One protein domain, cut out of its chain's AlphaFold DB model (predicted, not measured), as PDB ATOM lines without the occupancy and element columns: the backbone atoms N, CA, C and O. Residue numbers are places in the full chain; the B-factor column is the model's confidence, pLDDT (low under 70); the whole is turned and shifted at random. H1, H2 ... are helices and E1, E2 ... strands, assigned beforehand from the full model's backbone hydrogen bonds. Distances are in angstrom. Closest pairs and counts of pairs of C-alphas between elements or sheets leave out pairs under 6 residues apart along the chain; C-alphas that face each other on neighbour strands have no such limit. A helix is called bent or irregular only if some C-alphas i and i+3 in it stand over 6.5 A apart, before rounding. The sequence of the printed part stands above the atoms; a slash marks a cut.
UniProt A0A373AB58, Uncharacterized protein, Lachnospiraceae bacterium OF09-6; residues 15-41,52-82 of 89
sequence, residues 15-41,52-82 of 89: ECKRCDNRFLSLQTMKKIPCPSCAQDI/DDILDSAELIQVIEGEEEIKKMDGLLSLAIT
ATOM      1  N   GLU A  15     180.468 172.378 160.512       87.38
ATOM      2  CA  GLU A  15     180.392 172.237 159.062       87.38
ATOM      3  C   GLU A  15     179.191 173.032 158.555       87.38
ATOM      4  O   GLU A  15     178.052 172.811 158.975       87.38
ATOM      5  N   CYS A  16     179.446 173.983 157.660       85.81
ATOM      6  CA  CYS A  16     178.390 174.710 156.981       85.81
ATOM      7  C   CYS A  16     177.791 173.842 155.878       85.81
ATOM      8  O   CYS A  16     178.488 173.496 154.932       85.81
ATOM      9  N   LYS A  17     176.492 173.543 155.940       82.69
ATOM     10  CA  LYS A  17     175.802 172.785 154.881       82.69
ATOM     11  C   LYS A  17     175.533 173.609 153.624       82.69
ATOM     12  O   LYS A  17     175.268 173.041 152.571       82.69
ATOM     13  N   ARG A  18     175.598 174.940 153.729       78.06
ATOM     14  CA  ARG A  18     175.315 175.860 152.619       78.06
ATOM     15  C   ARG A  18     176.528 176.065 151.711       78.06
ATOM     16  O   ARG A  18     176.381 176.053 150.496       78.06
ATOM     17  N   CYS A  19     177.719 176.230 152.287       78.94
ATOM     18  CA  CYS A  19     178.963 176.456 151.536       78.94
ATOM     19  C   CYS A  19     180.001 175.332 151.682       78.94
ATOM     20  O   CYS A  19     181.131 175.503 151.235       78.94
ATOM     21  N   ASP A  20     179.639 174.220 152.331       78.38
ATOM     22  CA  ASP A  20     180.512 173.073 152.643       78.38
ATOM     23  C   ASP A  20     181.806 173.458 153.394       78.38
ATOM     24  O   ASP A  20     182.790 172.722 153.436       78.38
ATOM     25  N   ASN A  21     181.821 174.646 154.006       79.44
ATOM     26  CA  ASN A  21     182.995 175.168 154.686       79.44
ATOM     27  C   ASN A  21     183.061 174.636 156.121       79.44
ATOM     28  O   ASN A  21     182.090 174.722 156.879       79.44
ATOM     29  N   ARG A  22     184.229 174.129 156.508       84.56
ATOM     30  CA  ARG A  22     184.498 173.592 157.844       84.56
ATOM     31  C   ARG A  22     185.317 174.590 158.635       84.56
ATOM     32  O   ARG A  22     186.337 175.079 158.155       84.56
ATOM     33  N   PHE A  23     184.876 174.893 159.846       82.50
ATOM     34  CA  PHE A  23     185.541 175.881 160.679       82.50
ATOM     35  C   PHE A  23     185.435 175.544 162.161       82.50
ATOM     36  O   PHE A  23     184.517 174.860 162.614       82.50
ATOM     37  N   LEU A  24     186.401 176.048 162.921       82.94
ATOM     38  CA  LEU A  24     186.404 175.953 164.370       82.94
ATOM     39  C   LEU A  24     185.837 177.247 164.959       82.94
ATOM     40  O   LEU A  24     186.126 178.344 164.481       82.94
ATOM     41  N   SER A  25     185.028 177.118 166.005       83.38
ATOM     42  CA  SER A  25     184.452 178.247 166.734       83.38
ATOM     43  C   SER A  25     184.569 178.022 168.235       83.38
ATOM     44  O   SER A  25     184.501 176.897 168.718       83.38
ATOM     45  N   LEU A  26     184.713 179.101 169.002       83.81
ATOM     46  CA  LEU A  26     184.665 179.050 170.471       83.81
ATOM     47  C   LEU A  26     183.268 178.699 170.993       83.81
ATOM     48  O   LEU A  26     183.098 178.282 172.139       83.81
ATOM     49  N   GLN A  27     182.252 178.897 170.158       81.12
ATOM     50  CA  GLN A  27     180.888 178.525 170.481       81.12
ATOM     51  C   GLN A  27     180.769 176.997 170.445       81.12
ATOM     52  O   GLN A  27     181.413 176.328 169.648       81.12
ATOM     53  N   THR A  28     179.961 176.441 171.342       81.75
ATOM     54  CA  THR A  28     179.655 174.997 171.406       81.75
ATOM     55  C   THR A  28     178.149 174.754 171.313       81.75
ATOM     56  O   THR A  28     177.615 173.756 171.790       81.75
ATOM     57  N   MET A  29     177.438 175.708 170.707       85.19
ATOM     58  CA  MET A  29     176.008 175.607 170.424       85.19
ATOM     59  C   MET A  29     175.764 174.588 169.306       85.19
ATOM     60  O   MET A  29     176.622 174.405 168.450       85.19
ATOM     61  N   LYS A  30     174.602 173.922 169.287       83.38
ATOM     62  CA  LYS A  30     174.295 172.891 168.273       83.38
ATOM     63  C   LYS A  30     174.360 173.412 166.838       83.38
ATOM     64  O   LYS A  30     174.746 172.668 165.944       83.38
ATOM     65  N   LYS A  31     173.973 174.667 166.636       83.50
ATOM     66  CA  LYS A  31     173.985 175.339 165.344       83.50
ATOM     67  C   LYS A  31     174.398 176.782 165.538       83.50
ATOM     68  O   LYS A  31     174.059 177.379 166.563       83.50
ATOM     69  N   ILE A  32     175.176 177.289 164.595       85.06
ATOM     70  CA  ILE A  32     175.647 178.669 164.588       85.06
ATOM     71  C   ILE A  32     175.583 179.217 163.162       85.06
ATOM     72  O   ILE A  32     175.719 178.447 162.203       85.06
ATOM     73  N   PRO A  33     175.450 180.541 162.999       80.31
ATOM     74  CA  PRO A  33     175.552 181.145 161.685       80.31
ATOM     75  C   PRO A  33     176.954 180.923 161.124       80.31
ATOM     76  O   PRO A  33     177.956 181.143 161.814       80.31
ATOM     77  N   CYS A  34     177.042 180.495 159.863       79.81
ATOM     78  CA  CYS A  34     178.337 180.394 159.203       79.81
ATOM     79  C   CYS A  34     178.877 181.814 158.983       79.81
ATOM     80  O   CYS A  34     178.245 182.579 158.260       79.81
ATOM     81  N   PRO A  35     180.047 182.180 159.528       73.69
ATOM     82  CA  PRO A  35     180.602 183.523 159.363       73.69
ATOM     83  C   PRO A  35     180.872 183.870 157.894       73.69
ATOM     84  O   PRO A  35     180.731 185.023 157.510       73.69
ATOM     85  N   SER A  36     181.186 182.879 157.052       74.69
ATOM     86  CA  SER A  36     181.375 183.102 155.615       74.69
ATOM     87  C   SER A  36     180.058 183.413 154.902       74.69
ATOM     88  O   SER A  36     180.020 184.324 154.092       74.69
ATOM     89  N   CYS A  37     178.974 182.694 155.216       74.94
ATOM     90  CA  CYS A  37     177.651 182.981 154.648       74.94
ATOM     91  C   CYS A  37     177.062 184.273 155.223       74.94
ATOM     92  O   CYS A  37     176.393 185.008 154.513       74.94
ATOM     93  N   ALA A  38     177.341 184.560 156.498       69.06
ATOM     94  CA  ALA A  38     176.877 185.760 157.177       69.06
ATOM     95  C   ALA A  38     177.589 187.041 156.698       69.06
ATOM     96  O   ALA A  38     177.052 188.135 156.844       69.06
ATOM     97  N   GLN A  39     178.799 186.929 156.144       64.56
ATOM     98  CA  GLN A  39     179.491 188.061 155.524       64.56
ATOM     99  C   GLN A  39     179.032 188.337 154.085       64.56
ATOM    100  O   GLN A  39     179.155 189.474 153.641       64.56
ATOM    101  N   ASP A  40     178.481 187.333 153.399       59.22
ATOM    102  CA  ASP A  40     177.954 187.416 152.027       59.22
ATOM    103  C   ASP A  40     176.430 187.649 151.987       59.22
ATOM    104  O   ASP A  40     175.800 187.482 150.945       59.22
ATOM    105  N   ILE A  41     175.810 188.021 153.117       60.50
ATOM    106  CA  ILE A  41     174.390 188.391 153.131       60.50
ATOM    107  C   ILE A  41     174.263 189.714 152.377       60.50
ATOM    108  O   ILE A  41     174.555 190.789 152.909       60.50
ATOM    109  N   ASP A  52     166.453 183.126 159.413       56.50
ATOM    110  CA  ASP A  52     166.592 181.734 159.851       56.50
ATOM    111  C   ASP A  52     167.532 180.897 158.969       56.50
ATOM    112  O   ASP A  52     168.285 180.079 159.492       56.50
ATOM    113  N   ASP A  53     167.569 181.128 157.653       58.31
ATOM    114  CA  ASP A  53     168.419 180.343 156.742       58.31
ATOM    115  C   ASP A  53     169.922 180.620 156.970       58.31
ATOM    116  O   ASP A  53     170.792 179.793 156.683       58.31
ATOM    117  N   ILE A  54     170.220 181.779 157.565       62.56
ATOM    118  CA  ILE A  54     171.564 182.279 157.870       62.56
ATOM    119  C   ILE A  54     172.024 181.834 159.263       62.56
ATOM    120  O   ILE A  54     173.204 181.553 159.480       62.56
ATOM    121  N   LEU A  55     171.093 181.787 160.224       62.16
ATOM    122  CA  LEU A  55     171.350 181.438 161.625       62.16
ATOM    123  C   LEU A  55     171.706 179.955 161.808       62.16
ATOM    124  O   LEU A  55     172.533 179.627 162.658       62.16
ATOM    125  N   ASP A  56     171.145 179.084 160.969       67.56
ATOM    126  CA  ASP A  56     171.251 177.627 161.086       67.56
ATOM    127  C   ASP A  56     172.122 176.986 159.984       67.56
ATOM    128  O   ASP A  56     172.088 175.768 159.792       67.56
ATOM    129  N   SER A  57     172.927 177.769 159.253       78.31
ATOM    130  CA  SER A  57     173.703 177.239 158.120       78.31
ATOM    131  C   SER A  57     174.834 176.286 158.534       78.31
ATOM    132  O   SER A  57     175.218 175.428 157.735       78.31
ATOM    133  N   ALA A  58     175.396 176.434 159.742       85.06
ATOM    134  CA  ALA A  58     176.476 175.584 160.238       85.06
ATOM    135  C   ALA A  58     176.060 174.738 161.443       85.06
ATOM    136  O   ALA A  58     175.561 175.244 162.450       85.06
ATOM    137  N   GLU A  59     176.319 173.435 161.344       89.19
ATOM    138  CA  GLU A  59     175.974 172.444 162.361       89.19
ATOM    139  C   GLU A  59     177.225 171.967 163.099       89.19
ATOM    140  O   GLU A  59     178.281 171.751 162.497       89.19
ATOM    141  N   LEU A  60     177.106 171.824 164.421       89.25
ATOM    142  CA  LEU A  60     178.168 171.299 165.267       89.25
ATOM    143  C   LEU A  60     178.349 169.807 164.992       89.25
ATOM    144  O   LEU A  60     177.474 169.001 165.301       89.25
ATOM    145  N   ILE A  61     179.519 169.443 164.485       89.75
ATOM    146  CA  ILE A  61     179.885 168.054 164.220       89.75
ATOM    147  C   ILE A  61     180.469 167.419 165.479       89.75
ATOM    148  O   ILE A  61     180.046 166.345 165.902       89.75
ATOM    149  N   GLN A  62     181.438 168.093 166.098       87.75
ATOM    150  CA  GLN A  62     182.092 167.607 167.307       87.75
ATOM    151  C   GLN A  62     182.645 168.755 168.140       87.75
ATOM    152  O   GLN A  62     182.952 169.826 167.624       87.75
ATOM    153  N   VAL A  63     182.797 168.523 169.438       88.50
ATOM    154  CA  VAL A  63     183.450 169.462 170.350       88.50
ATOM    155  C   VAL A  63     184.828 168.913 170.670       88.50
ATOM    156  O   VAL A  63     184.945 167.765 171.092       88.50
ATOM    157  N   ILE A  64     185.854 169.723 170.439       83.88
ATOM    158  CA  ILE A  64     187.245 169.384 170.712       83.88
ATOM    159  C   ILE A  64     187.622 170.058 172.030       83.88
ATOM    160  O   ILE A  64     187.416 171.262 172.211       83.88
ATOM    161  N   GLU A  65     188.141 169.269 172.963       82.62
ATOM    162  CA  GLU A  65     188.565 169.714 174.288       82.62
ATOM    163  C   GLU A  65     190.046 169.360 174.464       82.62
ATOM    164  O   GLU A  65     190.429 168.199 174.358       82.62
ATOM    165  N   GLY A  66     190.879 170.366 174.722       83.00
ATOM    166  CA  GLY A  66     192.330 170.234 174.851       83.00
ATOM    167  C   GLY A  66     193.082 171.128 173.870       83.00
ATOM    168  O   GLY A  66     192.929 171.007 172.660       83.00
ATOM    169  N   GLU A  67     193.938 172.009 174.390       78.94
ATOM    170  CA  GLU A  67     194.710 172.951 173.565       78.94
ATOM    171  C   GLU A  67     195.606 172.234 172.532       78.94
ATOM    172  O   GLU A  67     195.708 172.675 171.389       78.94
ATOM    173  N   GLU A  68     196.207 171.096 172.903       77.94
ATOM    174  CA  GLU A  68     197.011 170.267 171.990       77.94
ATOM    175  C   GLU A  68     196.189 169.682 170.834       77.94
ATOM    176  O   GLU A  68     196.615 169.750 169.682       77.94
ATOM    177  N   GLU A  69     195.003 169.134 171.118       76.94
ATOM    178  CA  GLU A  69     194.105 168.574 170.096       76.94
ATOM    179  C   GLU A  69     193.620 169.658 169.134       76.94
ATOM    180  O   GLU A  69     193.564 169.441 167.926       76.94
ATOM    181  N   ILE A  70     193.331 170.852 169.652       75.69
ATOM    182  CA  ILE A  70     192.884 171.993 168.853       75.69
ATOM    183  C   ILE A  70     193.993 172.458 167.909       75.69
ATOM    184  O   ILE A  70     193.740 172.611 166.716       75.69
ATOM    185  N   LYS A  71     195.230 172.610 168.404       73.69
ATOM    186  CA  LYS A  71     196.399 172.959 167.576       73.69
ATOM    187  C   LYS A  71     196.680 171.898 166.513       73.69
ATOM    188  O   LYS A  71     196.983 172.231 165.370       73.69
ATOM    189  N   LYS A  72     196.537 170.618 166.865       76.38
ATOM    190  CA  LYS A  72     196.713 169.507 165.925       76.38
ATOM    191  C   LYS A  72     195.633 169.498 164.843       76.38
ATOM    192  O   LYS A  72     195.950 169.297 163.675       76.38
ATOM    193  N   MET A  73     194.376 169.731 165.215       72.06
ATOM    194  CA  MET A  73     193.255 169.774 164.278       72.06
ATOM    195  C   MET A  73     193.319 170.999 163.358       72.06
ATOM    196  O   MET A  73     193.056 170.866 162.167       72.06
ATOM    197  N   ASP A  74     193.701 172.168 163.881       70.69
ATOM    198  CA  ASP A  74     193.919 173.387 163.093       70.69
ATOM    199  C   ASP A  74     195.067 173.201 162.085       70.69
ATOM    200  O   ASP A  74     194.903 173.470 160.894       70.69
ATOM    201  N   GLY A  75     196.179 172.605 162.529       70.81
ATOM    202  CA  GLY A  75     197.290 172.224 161.655       70.81
ATOM    203  C   GLY A  75     196.872 171.243 160.553       70.81
ATOM    204  O   GLY A  75     197.199 171.455 159.387       70.81
ATOM    205  N   LEU A  76     196.090 170.210 160.889       68.81
ATOM    206  CA  LEU A  76     195.553 169.249 159.916       68.81
ATOM    207  C   LEU A  76     194.590 169.899 158.916       68.81
ATOM    208  O   LEU A  76     194.637 169.573 157.730       68.81
ATOM    209  N   LEU A  77     193.728 170.818 159.367       65.38
ATOM    210  CA  LEU A  77     192.834 171.569 158.482       65.38
ATOM    211  C   LEU A  77     193.629 172.454 157.518       65.38
ATOM    212  O   LEU A  77     193.288 172.532 156.340       65.38
ATOM    213  N   SER A  78     194.699 173.085 158.003       61.72
ATOM    214  CA  SER A  78     195.609 173.882 157.180       61.72
ATOM    215  C   SER A  78     196.309 173.017 156.120       61.72
ATOM    216  O   SER A  78     196.302 173.370 154.941       61.72
ATOM    217  N   LEU A  79     196.807 171.833 156.504       60.34
ATOM    218  CA  LEU A  79     197.448 170.873 155.592       60.34
ATOM    219  C   LEU A  79     196.494 170.338 154.512       60.34
ATOM    220  O   LEU A  79     196.872 170.196 153.348       60.34
ATOM    221  N   ALA A  80     195.249 170.034 154.885       55.62
ATOM    222  CA  ALA A  80     194.253 169.481 153.969       55.62
ATOM    223  C   ALA A  80     193.829 170.479 152.877       55.62
ATOM    224  O   ALA A  80     193.428 170.065 151.791       55.62
ATOM    225  N   ILE A  81     193.925 171.783 153.155       54.28
ATOM    226  CA  ILE A  81     193.591 172.851 152.206       54.28
ATOM    227  C   ILE A  81     194.763 173.135 151.251       54.28
ATOM    228  O   ILE A  81     194.527 173.510 150.104       54.28
ATOM    229  N   THR A  82     196.015 172.946 151.683       51.50
ATOM    230  CA  THR A  82     197.199 173.261 150.861       51.50
ATOM    231  C   THR A  82     197.778 172.073 150.101       51.50
ATOM    232  O   THR A  82     198.503 172.301 149.137       51.50
TER     233      THR A  82
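This is residues 15 to 41 and 52 to 82 of the 89 residues of an uncharacterized protein of Lachnospiraceae bacterium OF09-6 (UniProt A0A373AB58). Long helix H3 makes one side; bent strand E2 leads from it to a small body of loops, with E1 between and short helices H1 and H2 farther off. Residues 15 to 16 and 31 to 32 make short antiparallel pairings with E2. The 58 printed residues, class mixed, run E1, H1, H2, E2, H3. The whole is only just compact, close to loose: radius of gyration of the C-alphas 12.1 A, spans 35, 26 and 15 A.

H3, residues 67 to 82, is 22.8 A long, ending at C-alpha 82 (197.199, 173.261, 150.861). E2, residues 58 to 65, is 19.4 A long, from C-alpha 58 (176.476, 175.584, 160.238). E1 is residues 22 to 25, H1 35 to 39, H2 52 to 55.

The closest C-alphas of H3 and E2, Ile 70 and Ile 64, are 6.5 A apart. E2 bends by 59 degrees at residue 61. E1 is near E2 and H3. E1 and E2 pair with no named strand. H1 and H2 are close but not clearly touching, closest C-alphas Ala 38 and Ile 54, 6.4 A. In H1 and H3 every O i to N i+4 pair is within hydrogen-bond range; H2 is too short for one.

Residues 42 to 51 are not printed; C-alphas 41 and 52 are 12.3 A apart. No link printed whole is long. Residues 38 to 41, 52 to 56 and 76 to 82 have pLDDT under 70.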